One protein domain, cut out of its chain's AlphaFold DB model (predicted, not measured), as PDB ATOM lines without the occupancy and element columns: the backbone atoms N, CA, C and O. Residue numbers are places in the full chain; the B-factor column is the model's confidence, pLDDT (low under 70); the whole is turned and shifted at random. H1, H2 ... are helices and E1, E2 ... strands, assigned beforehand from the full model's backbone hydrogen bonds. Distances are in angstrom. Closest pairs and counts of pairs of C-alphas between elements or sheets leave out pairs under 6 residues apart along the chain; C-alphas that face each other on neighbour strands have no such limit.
ATOM      1  N   GLU A  80     200.337 260.287 301.042       83.12
ATOM      2  CA  GLU A  80     199.378 259.614 301.916       83.12
ATOM      3  C   GLU A  80     197.953 259.929 301.444       83.12
ATOM      4  O   GLU A  80     197.639 261.065 301.061       83.12
ATOM      5  N   LYS A  81     197.096 258.910 301.416       86.56
ATOM      6  CA  LYS A  81     195.711 259.048 300.963       86.56
ATOM      7  C   LYS A  81     194.756 258.505 302.000       86.56
ATOM      8  O   LYS A  81     195.039 257.508 302.655       86.56
ATOM      9  N   ILE A  82     193.592 259.134 302.082       88.31
ATOM     10  CA  ILE A  82     192.414 258.519 302.675       88.31
ATOM     11  C   ILE A  82     191.346 258.292 301.614       88.31
ATOM     12  O   ILE A  82     191.125 259.132 300.739       88.31
ATOM     13  N   SER A  83     190.672 257.157 301.707       90.25
ATOM     14  CA  SER A  83     189.581 256.758 300.825       90.25
ATOM     15  C   SER A  83     188.490 256.042 301.624       90.25
ATOM     16  O   SER A  83     188.610 255.833 302.835       90.25
ATOM     17  N   GLY A  84     187.378 255.716 300.963       88.06
ATOM     18  CA  GLY A  84     186.266 255.007 301.603       88.06
ATOM     19  C   GLY A  84     185.457 255.857 302.586       88.06
ATOM     20  O   GLY A  84     184.705 255.298 303.374       88.06
ATOM     21  N   ILE A  85     185.600 257.185 302.532       89.00
ATOM     22  CA  ILE A  85     184.868 258.129 303.377       89.00
ATOM     23  C   ILE A  85     184.295 259.277 302.541       89.00
ATOM     24  O   ILE A  85     184.983 259.881 301.713       89.00
ATOM     25  N   SER A  86     183.015 259.576 302.738       91.75
ATOM     26  CA  SER A  86     182.300 260.672 302.085       91.75
ATOM     27  C   SER A  86     182.395 261.986 302.868       91.75
ATOM     28  O   SER A  86     182.580 262.004 304.086       91.75
ATOM     29  N   LEU A  87     182.183 263.116 302.182       87.94
ATOM     30  CA  LEU A  87     182.076 264.425 302.837       87.94
ATOM     31  C   LEU A  87     180.966 264.451 303.899       87.94
ATOM     32  O   LEU A  87     181.117 265.098 304.932       87.94
ATOM     33  N   VAL A  88     179.862 263.736 303.657       90.81
ATOM     34  CA  VAL A  88     178.746 263.636 304.605       90.81
ATOM     35  C   VAL A  88     179.195 262.930 305.882       90.81
ATOM     36  O   VAL A  88     178.911 263.422 306.967       90.81
ATOM     37  N   GLU A  89     179.944 261.832 305.774       90.75
ATOM     38  CA  GLU A  89     180.486 261.118 306.938       90.75
ATOM     39  C   GLU A  89     181.480 261.974 307.724       90.75
ATOM     40  O   GLU A  89     181.398 262.032 308.951       90.75
ATOM     41  N   LEU A  90     182.358 262.710 307.031       90.19
ATOM     42  CA  LEU A  90     183.254 263.683 307.665       90.19
ATOM     43  C   LEU A  90     182.466 264.766 308.417       90.19
ATOM     44  O   LEU A  90     182.790 265.090 309.560       90.19
ATOM     45  N   ALA A  91     181.415 265.311 307.798       91.19
ATOM     46  CA  ALA A  91     180.573 266.344 308.395       91.19
ATOM     47  C   ALA A  91     179.778 265.828 309.601       91.19
ATOM     48  O   ALA A  91     179.679 266.528 310.610       91.19
ATOM     49  N   VAL A  92     179.246 264.603 309.521       93.00
ATOM     50  CA  VAL A  92     178.572 263.939 310.642       93.00
ATOM     51  C   VAL A  92     179.552 263.757 311.791       93.00
ATOM     52  O   VAL A  92     179.257 264.226 312.884       93.00
ATOM     53  N   ALA A  93     180.729 263.177 311.541       91.44
ATOM     54  CA  ALA A  93     181.754 262.972 312.563       91.44
ATOM     55  C   ALA A  93     182.170 264.283 313.247       91.44
ATOM     56  O   ALA A  93     182.268 264.349 314.472       91.44
ATOM     57  N   PHE A  94     182.331 265.360 312.472       93.12
ATOM     58  CA  PHE A  94     182.598 266.689 313.016       93.12
ATOM     59  C   PHE A  94     181.452 267.204 313.907       93.12
ATOM     60  O   PHE A  94     181.694 267.665 315.023       93.12
ATOM     61  N   ALA A  95     180.200 267.107 313.447       91.50
ATOM     62  CA  ALA A  95     179.032 267.628 314.161       91.50
ATOM     63  C   ALA A  95     178.707 266.847 315.445       91.50
ATOM     64  O   ALA A  95     178.315 267.438 316.451       91.50
ATOM     65  N   THR A  96     178.880 265.525 315.426       92.56
ATOM     66  CA  THR A  96     178.612 264.635 316.568       92.56
ATOM     67  C   THR A  96     179.814 264.486 317.497       92.56
ATOM     68  O   THR A  96     179.684 263.872 318.556       92.56
ATOM     69  N   ARG A  97     180.982 265.030 317.118       89.88
ATOM     70  CA  ARG A  97     182.281 264.772 317.764       89.88
ATOM     71  C   ARG A  97     182.620 263.277 317.827       89.88
ATOM     72  O   ARG A  97     183.329 262.846 318.736       89.88
ATOM     73  N   SER A  98     182.091 262.486 316.894       91.12
ATOM     74  CA  SER A  98     182.432 261.073 316.756       91.12
ATOM     75  C   SER A  98     183.649 260.890 315.849       91.12
ATOM     76  O   SER A  98     184.125 261.821 315.202       91.12
ATOM     77  N   GLN A  99     184.165 259.665 315.805       89.94
ATOM     78  CA  GLN A  99     185.182 259.279 314.834       89.94
ATOM     79  C   GLN A  99     184.519 258.945 313.498       89.94
ATOM     80  O   GLN A  99     183.407 258.414 313.465       89.94
ATOM     81  N   ALA A 100     185.209 259.259 312.410       90.25
ATOM     82  CA  ALA A 100     184.893 258.755 311.088       90.25
ATOM     83  C   ALA A 100     185.810 257.575 310.768       90.25
ATOM     84  O   ALA A 100     186.956 257.545 311.213       90.25
ATOM     85  N   VAL A 101     185.312 256.613 310.001       91.00
ATOM     86  CA  VAL A 101     186.101 255.456 309.581       91.00
ATOM     87  C   VAL A 101     186.545 255.674 308.142       91.00
ATOM     88  O   VAL A 101     185.743 256.075 307.303       91.00
ATOM     89  N   CYS A 102     187.819 255.429 307.855       90.25
ATOM     90  CA  CYS A 102     188.364 255.515 306.506       90.25
ATOM     91  C   CYS A 102     189.378 254.403 306.237       90.25
ATOM     92  O   CYS A 102     189.903 253.765 307.152       90.25
ATOM     93  N   THR A 103     189.699 254.211 304.964       89.50
ATOM     94  CA  THR A 103     190.903 253.491 304.556       89.50
ATOM     95  C   THR A 103     192.024 254.505 304.432       89.50
ATOM     96  O   THR A 103     191.863 255.518 303.755       89.50
ATOM     97  N   TYR A 104     193.136 254.255 305.109       88.31
ATOM     98  CA  TYR A 104     194.349 255.051 305.005       88.31
ATOM     99  C   TYR A 104     195.384 254.255 304.214       88.31
ATOM    100  O   TYR A 104     195.677 253.107 304.540       88.31
ATOM    101  N   THR A 105     195.929 254.868 303.175       84.50
ATOM    102  CA  THR A 105     196.969 254.278 302.342       84.50
ATOM    103  C   THR A 105     198.238 255.074 302.558       84.50
ATOM    104  O   THR A 105     198.310 256.254 302.189       84.50
ATOM    105  N   ASP A 106     199.241 254.417 303.133       78.12
ATOM    106  CA  ASP A 106     200.579 254.970 303.190       78.12
ATOM    107  C   ASP A 106     201.357 254.500 301.958       78.12
ATOM    108  O   ASP A 106     201.599 253.311 301.755       78.12
ATOM    109  N   PRO A 107     201.750 255.405 301.061       64.62
ATOM    110  CA  PRO A 107     202.479 255.000 299.874       64.62
ATOM    111  C   PRO A 107     203.928 254.583 300.151       64.62
ATOM    112  O   PRO A 107     204.616 254.132 299.234       64.62
ATOM    113  N   ARG A 108     204.409 254.784 301.382       60.75
ATOM    114  CA  ARG A 108     205.768 254.455 301.812       60.75
ATOM    115  C   ARG A 108     205.952 252.969 302.061       60.75
ATOM    116  O   ARG A 108     207.004 252.430 301.750       60.75
ATOM    117  N   ASP A 109     204.931 252.311 302.595       61.25
ATOM    118  CA  ASP A 109     204.923 250.866 302.819       61.25
ATOM    119  C   ASP A 109     204.020 250.130 301.810       61.25
ATOM    120  O   ASP A 109     204.104 248.907 301.680       61.25
ATOM    121  N   GLY A 110     203.187 250.867 301.062       55.84
ATOM    122  CA  GLY A 110     202.196 250.294 300.154       55.84
ATOM    123  C   GLY A 110     201.093 249.527 300.889       55.84
ATOM    124  O   GLY A 110     200.336 248.798 300.245       55.84
ATOM    125  N   GLN A 111     201.011 249.656 302.215       64.38
ATOM    126  CA  GLN A 111     200.000 249.026 303.042       64.38
ATOM    127  C   GLN A 111     198.766 249.922 303.118       64.38
ATOM    128  O   GLN A 111     198.811 251.111 303.440       64.38
ATOM    129  N   GLU A 112     197.623 249.313 302.826       75.75
ATOM    130  CA  GLU A 112     196.323 249.910 303.092       75.75
ATOM    131  C   GLU A 112     195.868 249.498 304.487       75.75
ATOM    132  O   GLU A 112     195.497 248.348 304.736       75.75
ATOM    133  N   ALA A 113     195.873 250.455 305.406       80.00
ATOM    134  CA  ALA A 113     195.268 250.297 306.712       80.00
ATOM    135  C   ALA A 113     193.763 250.575 306.595       80.00
ATOM    136  O   ALA A 113     193.307 251.714 306.468       80.00
ATOM    137  N   GLN A 114     192.969 249.509 306.628       82.12
ATOM    138  CA  GLN A 114     191.513 249.610 306.659       82.12
ATOM    139  C   GLN A 114     191.013 249.968 308.061       82.12
ATOM    140  O   GLN A 114     191.673 249.699 309.062       82.12
ATOM    141  N   ASN A 115     189.802 250.523 308.128       83.81
ATOM    142  CA  ASN A 115     189.113 250.863 309.375       83.81
ATOM    143  C   ASN A 115     189.888 251.830 310.288       83.81
ATOM    144  O   ASN A 115     189.785 251.768 311.515       83.81
ATOM    145  N   CYS A 116     190.649 252.747 309.694       84.62
ATOM    146  CA  CYS A 116     191.326 253.799 310.435       84.62
ATOM    147  C   CYS A 116     190.304 254.784 310.998       84.62
ATOM    148  O   CYS A 116     189.388 255.214 310.299       84.62
ATOM    149  N   SER A 117     190.471 255.138 312.271       89.19
ATOM    150  CA  SER A 117     189.599 256.094 312.948       89.19
ATOM    151  C   SER A 117     190.164 257.504 312.822       89.19
ATOM    152  O   SER A 117     191.322 257.763 313.145       89.19
ATOM    153  N   LEU A 118     189.327 258.423 312.359       90.38
ATOM    154  CA  LEU A 118     189.657 259.812 312.095       90.38
ATOM    155  C   LEU A 118     188.810 260.719 312.993       90.38
ATOM    156  O   LEU A 118     187.582 260.683 312.939       90.38
ATOM    157  N   VAL A 119     189.442 261.570 313.798       92.50
ATOM    158  CA  VAL A 119     188.745 262.599 314.582       92.50
ATOM    159  C   VAL A 119     188.787 263.913 313.816       92.50
ATOM    160  O   VAL A 119     189.841 264.537 313.713       92.50
ATOM    161  N   VAL A 120     187.647 264.358 313.292       93.44
ATOM    162  CA  VAL A 120     187.570 265.608 312.524       93.44
ATOM    163  C   VAL A 120     187.507 266.811 313.469       93.44
ATOM    164  O   VAL A 120     186.650 266.889 314.347       93.44
ATOM    165  N   ARG A 121     188.418 267.768 313.282       93.38
ATOM    166  CA  ARG A 121     188.538 269.007 314.068       93.38
ATOM    167  C   ARG A 121     187.945 270.217 313.365       93.38
ATOM    168  O   ARG A 121     187.390 271.082 314.036       93.38
ATOM    169  N   SER A 122     188.070 270.305 312.046       93.12
ATOM    170  CA  SER A 122     187.413 271.348 311.261       93.12
ATOM    171  C   SER A 122     187.261 270.920 309.806       93.12
ATOM    172  O   SER A 122     188.034 270.105 309.310       93.12
ATOM    173  N   ILE A 123     186.255 271.469 309.125       92.50
ATOM    174  CA  ILE A 123     186.044 271.297 307.685       92.50
ATOM    175  C   ILE A 123     185.873 272.689 307.087       92.50
ATOM    176  O   ILE A 123     184.979 273.438 307.487       92.50
ATOM    177  N   ARG A 124     186.727 273.052 306.133       92.50
ATOM    178  CA  ARG A 124     186.702 274.345 305.446       92.50
ATOM    179  C   ARG A 124     186.674 274.117 303.947       92.50
ATOM    180  O   ARG A 124     187.461 273.354 303.412       92.50
ATOM    181  N   ARG A 125     185.782 274.800 303.238       88.94
ATOM    182  CA  ARG A 125     185.739 274.736 301.774       88.94
ATOM    183  C   ARG A 125     186.791 275.685 301.193       88.94
ATOM    184  O   ARG A 125     186.670 276.891 301.391       88.94
ATOM    185  N   GLN A 126     187.763 275.160 300.445       77.25
ATOM    186  CA  GLN A 126     188.827 275.953 299.800       77.25
ATOM    187  C   GLN A 126     188.322 276.818 298.638       77.25
ATOM    188  O   GLN A 126     188.964 277.793 298.261       77.25
ATOM    189  N   GLY A 127     187.159 276.490 298.074       66.56
ATOM    190  CA  GLY A 127     186.559 277.227 296.966       66.56
ATOM    191  C   GLY A 127     186.137 276.308 295.827       66.56
ATOM    192  O   GLY A 127     186.154 275.082 295.951       66.56
ATOM    193  N   ARG A 128     185.704 276.923 294.725       65.06
ATOM    194  CA  ARG A 128     185.260 276.239 293.508       65.06
ATOM    195  C   ARG A 128     186.420 276.229 292.509       65.06
ATOM    196  O   ARG A 128     186.881 277.293 292.101       65.06
ATOM    197  N   TYR A 129     186.887 275.046 292.123       58.81
ATOM    198  CA  TYR A 129     187.953 274.869 291.135       58.81
ATOM    199  C   TYR A 129     187.338 274.399 289.807       58.81
ATOM    200  O   TYR A 129     187.193 273.210 289.569       58.81
ATOM    201  N   GLY A 130     186.949 275.323 288.927       59.88
ATOM    202  CA  GLY A 130     186.211 274.990 287.694       59.88
ATOM    203  C   GLY A 130     184.696 274.887 287.914       59.88
ATOM    204  O   GLY A 130     184.190 275.328 288.936       59.88
ATOM    205  N   GLU A 131     183.924 274.355 286.963       58.47
ATOM    206  CA  GLU A 131     182.458 274.446 287.066       58.47
ATOM    207  C   GLU A 131     181.836 273.519 288.129       58.47
ATOM    208  O   GLU A 131     180.800 273.876 288.681       58.47
ATOM    209  N   PHE A 132     182.458 272.403 288.523       55.16
ATOM    210  CA  PHE A 132     181.797 271.438 289.428       55.16
ATOM    211  C   PHE A 132     182.684 270.829 290.520       55.16
ATOM    212  O   PHE A 132     182.199 270.026 291.311       55.16
ATOM    213  N   MET A 133     183.960 271.210 290.612       66.12
ATOM    214  CA  MET A 133     184.881 270.606 291.578       66.12
ATOM    215  C   MET A 133     185.006 271.475 292.836       66.12
ATOM    216  O   MET A 133     185.448 272.629 292.786       66.12
ATOM    217  N   TYR A 134     184.635 270.895 293.975       76.75
ATOM    218  CA  TYR A 134     184.851 271.462 295.304       76.75
ATOM    219  C   TYR A 134     185.989 270.726 296.007       76.75
ATOM    220  O   TYR A 134     186.081 269.499 295.952       76.75
ATOM    221  N   ARG A 135     186.854 271.492 296.679       83.62
ATOM    222  CA  ARG A 135     187.892 270.967 297.572       83.62
ATOM    223  C   ARG A 135     187.649 271.447 298.992       83.62
ATOM    224  O   ARG A 135     187.239 272.595 299.201       83.62
ATOM    225  N   TYR A 136     187.921 270.572 299.948       89.38
ATOM    226  CA  TYR A 136     187.747 270.848 301.367       89.38
ATOM    227  C   TYR A 136     189.062 270.605 302.095       89.38
ATOM    228  O   TYR A 136     189.644 269.536 301.952       89.38
ATOM    229  N   ASP A 137     189.501 271.577 302.884       89.38
ATOM    230  CA  ASP A 137     190.517 271.358 303.903       89.38
ATOM    231  C   ASP A 137     189.831 270.781 305.130       89.38
ATOM    232  O   ASP A 137     188.940 271.403 305.718       89.38
ATOM    233  N   VAL A 138     190.249 269.593 305.526       91.25
ATOM    234  CA  VAL A 138     189.754 268.923 306.719       91.25
ATOM    235  C   VAL A 138     190.909 268.802 307.692       91.25
ATOM    236  O   VAL A 138     191.873 268.086 307.446       91.25
ATOM    237  N   GLU A 139     190.827 269.513 308.807       92.56
ATOM    238  CA  GLU A 139     191.759 269.308 309.910       92.56
ATOM    239  C   GLU A 139     191.266 268.123 310.723       92.56
ATOM    240  O   GLU A 139     190.113 268.108 311.159       92.56
ATOM    241  N   ALA A 140     192.125 267.132 310.929       91.38
ATOM    242  CA  ALA A 140     191.755 265.911 311.618       91.38
ATOM    243  C   ALA A 140     192.931 265.303 312.386       91.38
ATOM    244  O   ALA A 140     194.079 265.696 312.215       91.38
ATOM    245  N   GLU A 141     192.641 264.332 313.241       90.69
ATOM    246  CA  GLU A 141     193.636 263.481 313.885       90.69
ATOM    247  C   GLU A 141     193.392 262.031 313.468       90.69
ATOM    248  O   GLU A 141     192.298 261.502 313.679       90.69
ATOM    249  N   LEU A 142     194.406 261.395 312.882       88.00
ATOM    250  CA  LEU A 142     194.424 259.946 312.700       88.00
ATOM    251  C   LEU A 142     194.691 259.293 314.053       88.00
ATOM    252  O   LEU A 142     195.663 259.631 314.725       88.00
ATOM    253  N   VAL A 143     193.830 258.364 314.447       86.06
ATOM    254  CA  VAL A 143     193.939 257.648 315.717       86.06
ATOM    255  C   VAL A 143     194.675 256.336 315.477       86.06
ATOM    256  O   VAL A 143     194.148 255.441 314.816       86.06
ATOM    257  N   PHE A 144     195.872 256.209 316.045       78.19
ATOM    258  CA  PHE A 144     196.625 254.957 316.076       78.19
ATOM    259  C   PHE A 144     196.773 254.450 317.517       78.19
ATOM    260  O   PHE A 144     196.742 255.249 318.455       78.19
ATOM    261  N   PRO A 145     197.007 253.138 317.729       71.81
ATOM    262  CA  PRO A 145     197.299 252.595 319.059       71.81
ATOM    263  C   PRO A 145     198.522 253.244 319.728       71.81
ATOM    264  O   PRO A 145     198.586 253.333 320.949       71.81
ATOM    265  N   SER A 146     199.485 253.695 318.920       70.56
ATOM    266  CA  SER A 146     200.709 254.379 319.349       70.56
ATOM    267  C   SER A 146     200.513 255.865 319.671       70.56
ATOM    268  O   SER A 146     201.427 256.490 320.206       70.56
ATOM    269  N   GLY A 147     199.346 256.434 319.365       73.38
ATOM    270  CA  GLY A 147     199.039 257.844 319.570       73.38
ATOM    271  C   GLY A 147     198.343 258.480 318.370       73.38
ATOM    272  O   GLY A 147     198.326 257.944 317.263       73.38
ATOM    273  N   ASN A 148     197.759 259.654 318.598       82.81
ATOM    274  CA  ASN A 148     197.085 260.400 317.544       82.81
ATOM    275  C   ASN A 148     198.092 261.215 316.728       82.81
ATOM    276  O   ASN A 148     198.965 261.877 317.292       82.81
ATOM    277  N   VAL A 149     197.922 261.228 315.409       83.56
ATOM    278  CA  VAL A 149     198.734 262.028 314.489       83.56
ATOM    279  C   VAL A 149     197.865 263.147 313.913       83.56
ATOM    280  O   VAL A 149     196.889 262.849 313.219       83.56
ATOM    281  N   PRO A 150     198.173 264.429 314.183       87.00
ATOM    282  CA  PRO A 150     197.437 265.540 313.599       87.00
ATOM    283  C   PRO A 150     197.748 265.654 312.106       87.00
ATOM    284  O   PRO A 150     198.907 265.651 311.686       87.00
ATOM    285  N   ILE A 151     196.705 265.799 311.302       89.25
ATOM    286  CA  ILE A 151     196.789 265.867 309.849       89.25
ATOM    287  C   ILE A 151     195.886 266.966 309.281       89.25
ATOM    288  O   ILE A 151     194.898 267.388 309.890       89.25
ATOM    289  N   THR A 152     196.228 267.413 308.082       88.69
ATOM    290  CA  THR A 152     195.335 268.164 307.199       88.69
ATOM    291  C   THR A 152     195.014 267.275 306.013       88.69
ATOM    292  O   THR A 152     195.898 266.618 305.475       88.69
ATOM    293  N   ILE A 153     193.755 267.239 305.602       90.00
ATOM    294  CA  ILE A 153     193.325 266.479 304.438       90.00
ATOM    295  C   ILE A 153     192.779 267.454 303.411       90.00
ATOM    296  O   ILE A 153     191.815 268.167 303.689       90.00
ATOM    297  N   LEU A 154     193.336 267.426 302.207       88.44
ATOM    298  CA  LEU A 154     192.722 268.053 301.048       88.44
ATOM    299  C   LEU A 154     191.752 267.055 300.411       88.44
ATOM    300  O   LEU A 154     192.145 266.198 299.616       88.44
ATOM    301  N   TYR A 155     190.484 267.144 300.798       89.62
ATOM    302  CA  TYR A 155     189.434 266.224 300.381       89.62
ATOM    303  C   TYR A 155     188.776 266.653 299.064       89.62
ATOM    304  O   TYR A 155     188.386 267.814 298.889       89.62
ATOM    305  N   SER A 156     188.620 265.692 298.152       86.38
ATOM    306  CA  SER A 156     187.910 265.833 296.882       86.38
ATOM    307  C   SER A 156     186.586 265.078 296.926       86.38
ATOM    308  O   SER A 156     186.554 263.850 296.984       86.38
ATOM    309  N   GLU A 157     185.484 265.820 296.834       83.69
ATOM    310  CA  GLU A 157     184.133 265.249 296.835       83.69
ATOM    311  C   GLU A 157     183.847 264.403 295.586       83.69
ATOM    312  O   GLU A 157     183.191 263.369 295.680       83.69
ATOM    313  N   GLU A 158     184.405 264.785 294.436       82.81
ATOM    314  CA  GLU A 158     184.262 264.048 293.174       82.81
ATOM    315  C   GLU A 158     184.908 262.660 293.251       82.81
ATOM    316  O   GLU A 158     184.316 261.662 292.844       82.81
ATOM    317  N   LYS A 159     186.128 262.598 293.798       81.94
ATOM    318  CA  LYS A 159     186.906 261.354 293.873       81.94
ATOM    319  C   LYS A 159     186.575 260.517 295.104       81.94
ATOM    320  O   LYS A 159     186.917 259.343 295.130       81.94
ATOM    321  N   LYS A 160     185.925 261.107 296.113       85.88
ATOM    322  CA  LYS A 160     185.760 260.526 297.458       85.88
ATOM    323  C   LYS A 160     187.092 260.108 298.087       85.88
ATOM    324  O   LYS A 160     187.187 259.107 298.796       85.88
ATOM    325  N   GLU A 161     188.121 260.894 297.801       85.88
ATOM    326  CA  GLU A 161     189.493 260.676 298.239       85.88
ATOM    327  C   GLU A 161     190.049 261.975 298.814       85.88
ATOM    328  O   GLU A 161     189.737 263.071 298.335       85.88
ATOM    329  N   GLY A 162     190.901 261.847 299.826       84.81
ATOM    330  CA  GLY A 162     191.634 262.954 300.416       84.81
ATOM    331  C   GLY A 162     193.132 262.715 300.372       84.81
ATOM    332  O   GLY A 162     193.594 261.615 300.657       84.81
ATOM    333  N   ILE A 163     193.887 263.754 300.024       85.94
ATOM    334  CA  ILE A 163     195.346 263.751 300.169       85.94
ATOM    335  C   ILE A 163     195.662 264.176 301.596       85.94
ATOM    336  O   ILE A 163     195.162 265.207 302.045       85.94
ATOM    337  N   VAL A 164     196.456 263.377 302.301       85.94
ATOM    338  CA  VAL A 164     196.835 263.615 303.692       85.94
ATOM    339  C   VAL A 164     198.180 264.330 303.752       85.94
ATOM    340  O   VAL A 164     199.158 263.903 303.144       85.94
ATOM    341  N   GLU A 165     198.230 265.385 304.553       82.44
ATOM    342  CA  GLU A 165     199.447 266.069 304.966       82.44
ATOM    343  C   GLU A 165     199.576 265.963 306.485       82.44
ATOM    344  O   GLU A 165     198.777 266.530 307.239       82.44
TER     345      GLU A 165
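Overview. This is residues 80 to 165 of the 173 residues of the protein "DNA-directed RNA polymerase subunit alpha" of Parcubacteria group bacterium GW2011_GWB1_52_7 (UniProt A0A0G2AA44). The domain is a small closed barrel of six antiparallel strands, with one helix, H1, packed across its outside over E3. E3 and E4 form a long hairpin; its turn, at Glu 131, and the turn between E4 and E5, at Ser 146, mark the two far ends of the model. The printed part has 86 residues, and its named elements run E1, H1, E2, E3, E4, E5, E6; round the ring the strands keep that order, with E6 back beside E1. The class is mostly strand. The whole is compact, with a radius of gyration of the C-alphas of 12.4 A and spans of 41 by 30 by 18 A.

Arrangement. E1, residues 81 to 83, is the antiparallel neighbour of E2, residues 99 to 105; N 83 and O 103 are 2.9 A apart, within hydrogen-bond range. H1, residues 87 to 96, lies outside the barrel at a height over the sheet of 7.4 A. It lies over E3, residues 112 to 129, and runs across the strands, at 78 degrees to E3 on the local plane. The closest C-alphas of H1 and E3 are those of Phe 94 and Val 120, 5.1 A apart; those of H1 and E2 are Ala 93 and Ala 100, 5.5 A. In H1 every O i to N i+4 pair is within hydrogen-bond range. E2 to E6 form a meander, each strand the antiparallel neighbour of the one before, with E4 at residues 133 to 144, E5 at 147 to 156 and E6 at 161 to 165. Within hydrogen-bond range are N 100 and O 118 of the hairpin E2 and E3, 2.8 A; N 124 and O 137 of E3 and E4, 2.8 A; N 138 and O 153 of E4 and E5, 2.8 A; and N 154 and O 163 of E5 and E6, 2.9 A. E6 and E1 close the ring, antiparallel, with N 82 and O 162 at 2.9 A. E1 and E4, E2 and E5, and E3 and E6 are apart.

Along the chain. E1 begins at C-alpha 81, (195.711, 259.048, 300.963), and is 6.5 A long. H1 measures 14.2 A and E2 17.9 A. E3, the longest strand by residues, spans 28.9 A and bends by 103 degrees at residue 115. E4 spans 31.4 A and bends by 58 degrees at residue 139; E5 spans 26.5 A and bends by 53 degrees at residue 152. E6, 13.2 A, ends at C-alpha 165, (199.447, 266.069, 304.966).

Size, cuts and confidence. The C-alphas of Glu 131 and Ser 146, the two farthest apart, are 42.2 A from each other, while those of Glu 80 and Glu 165 are 7.1 A apart. The printed part has no cut and no long link; E2 to E3 is short and the others are tight. The mean pLDDT of the printed part is 83.5, with residues 107 to 111 and 127 to 133 under 70.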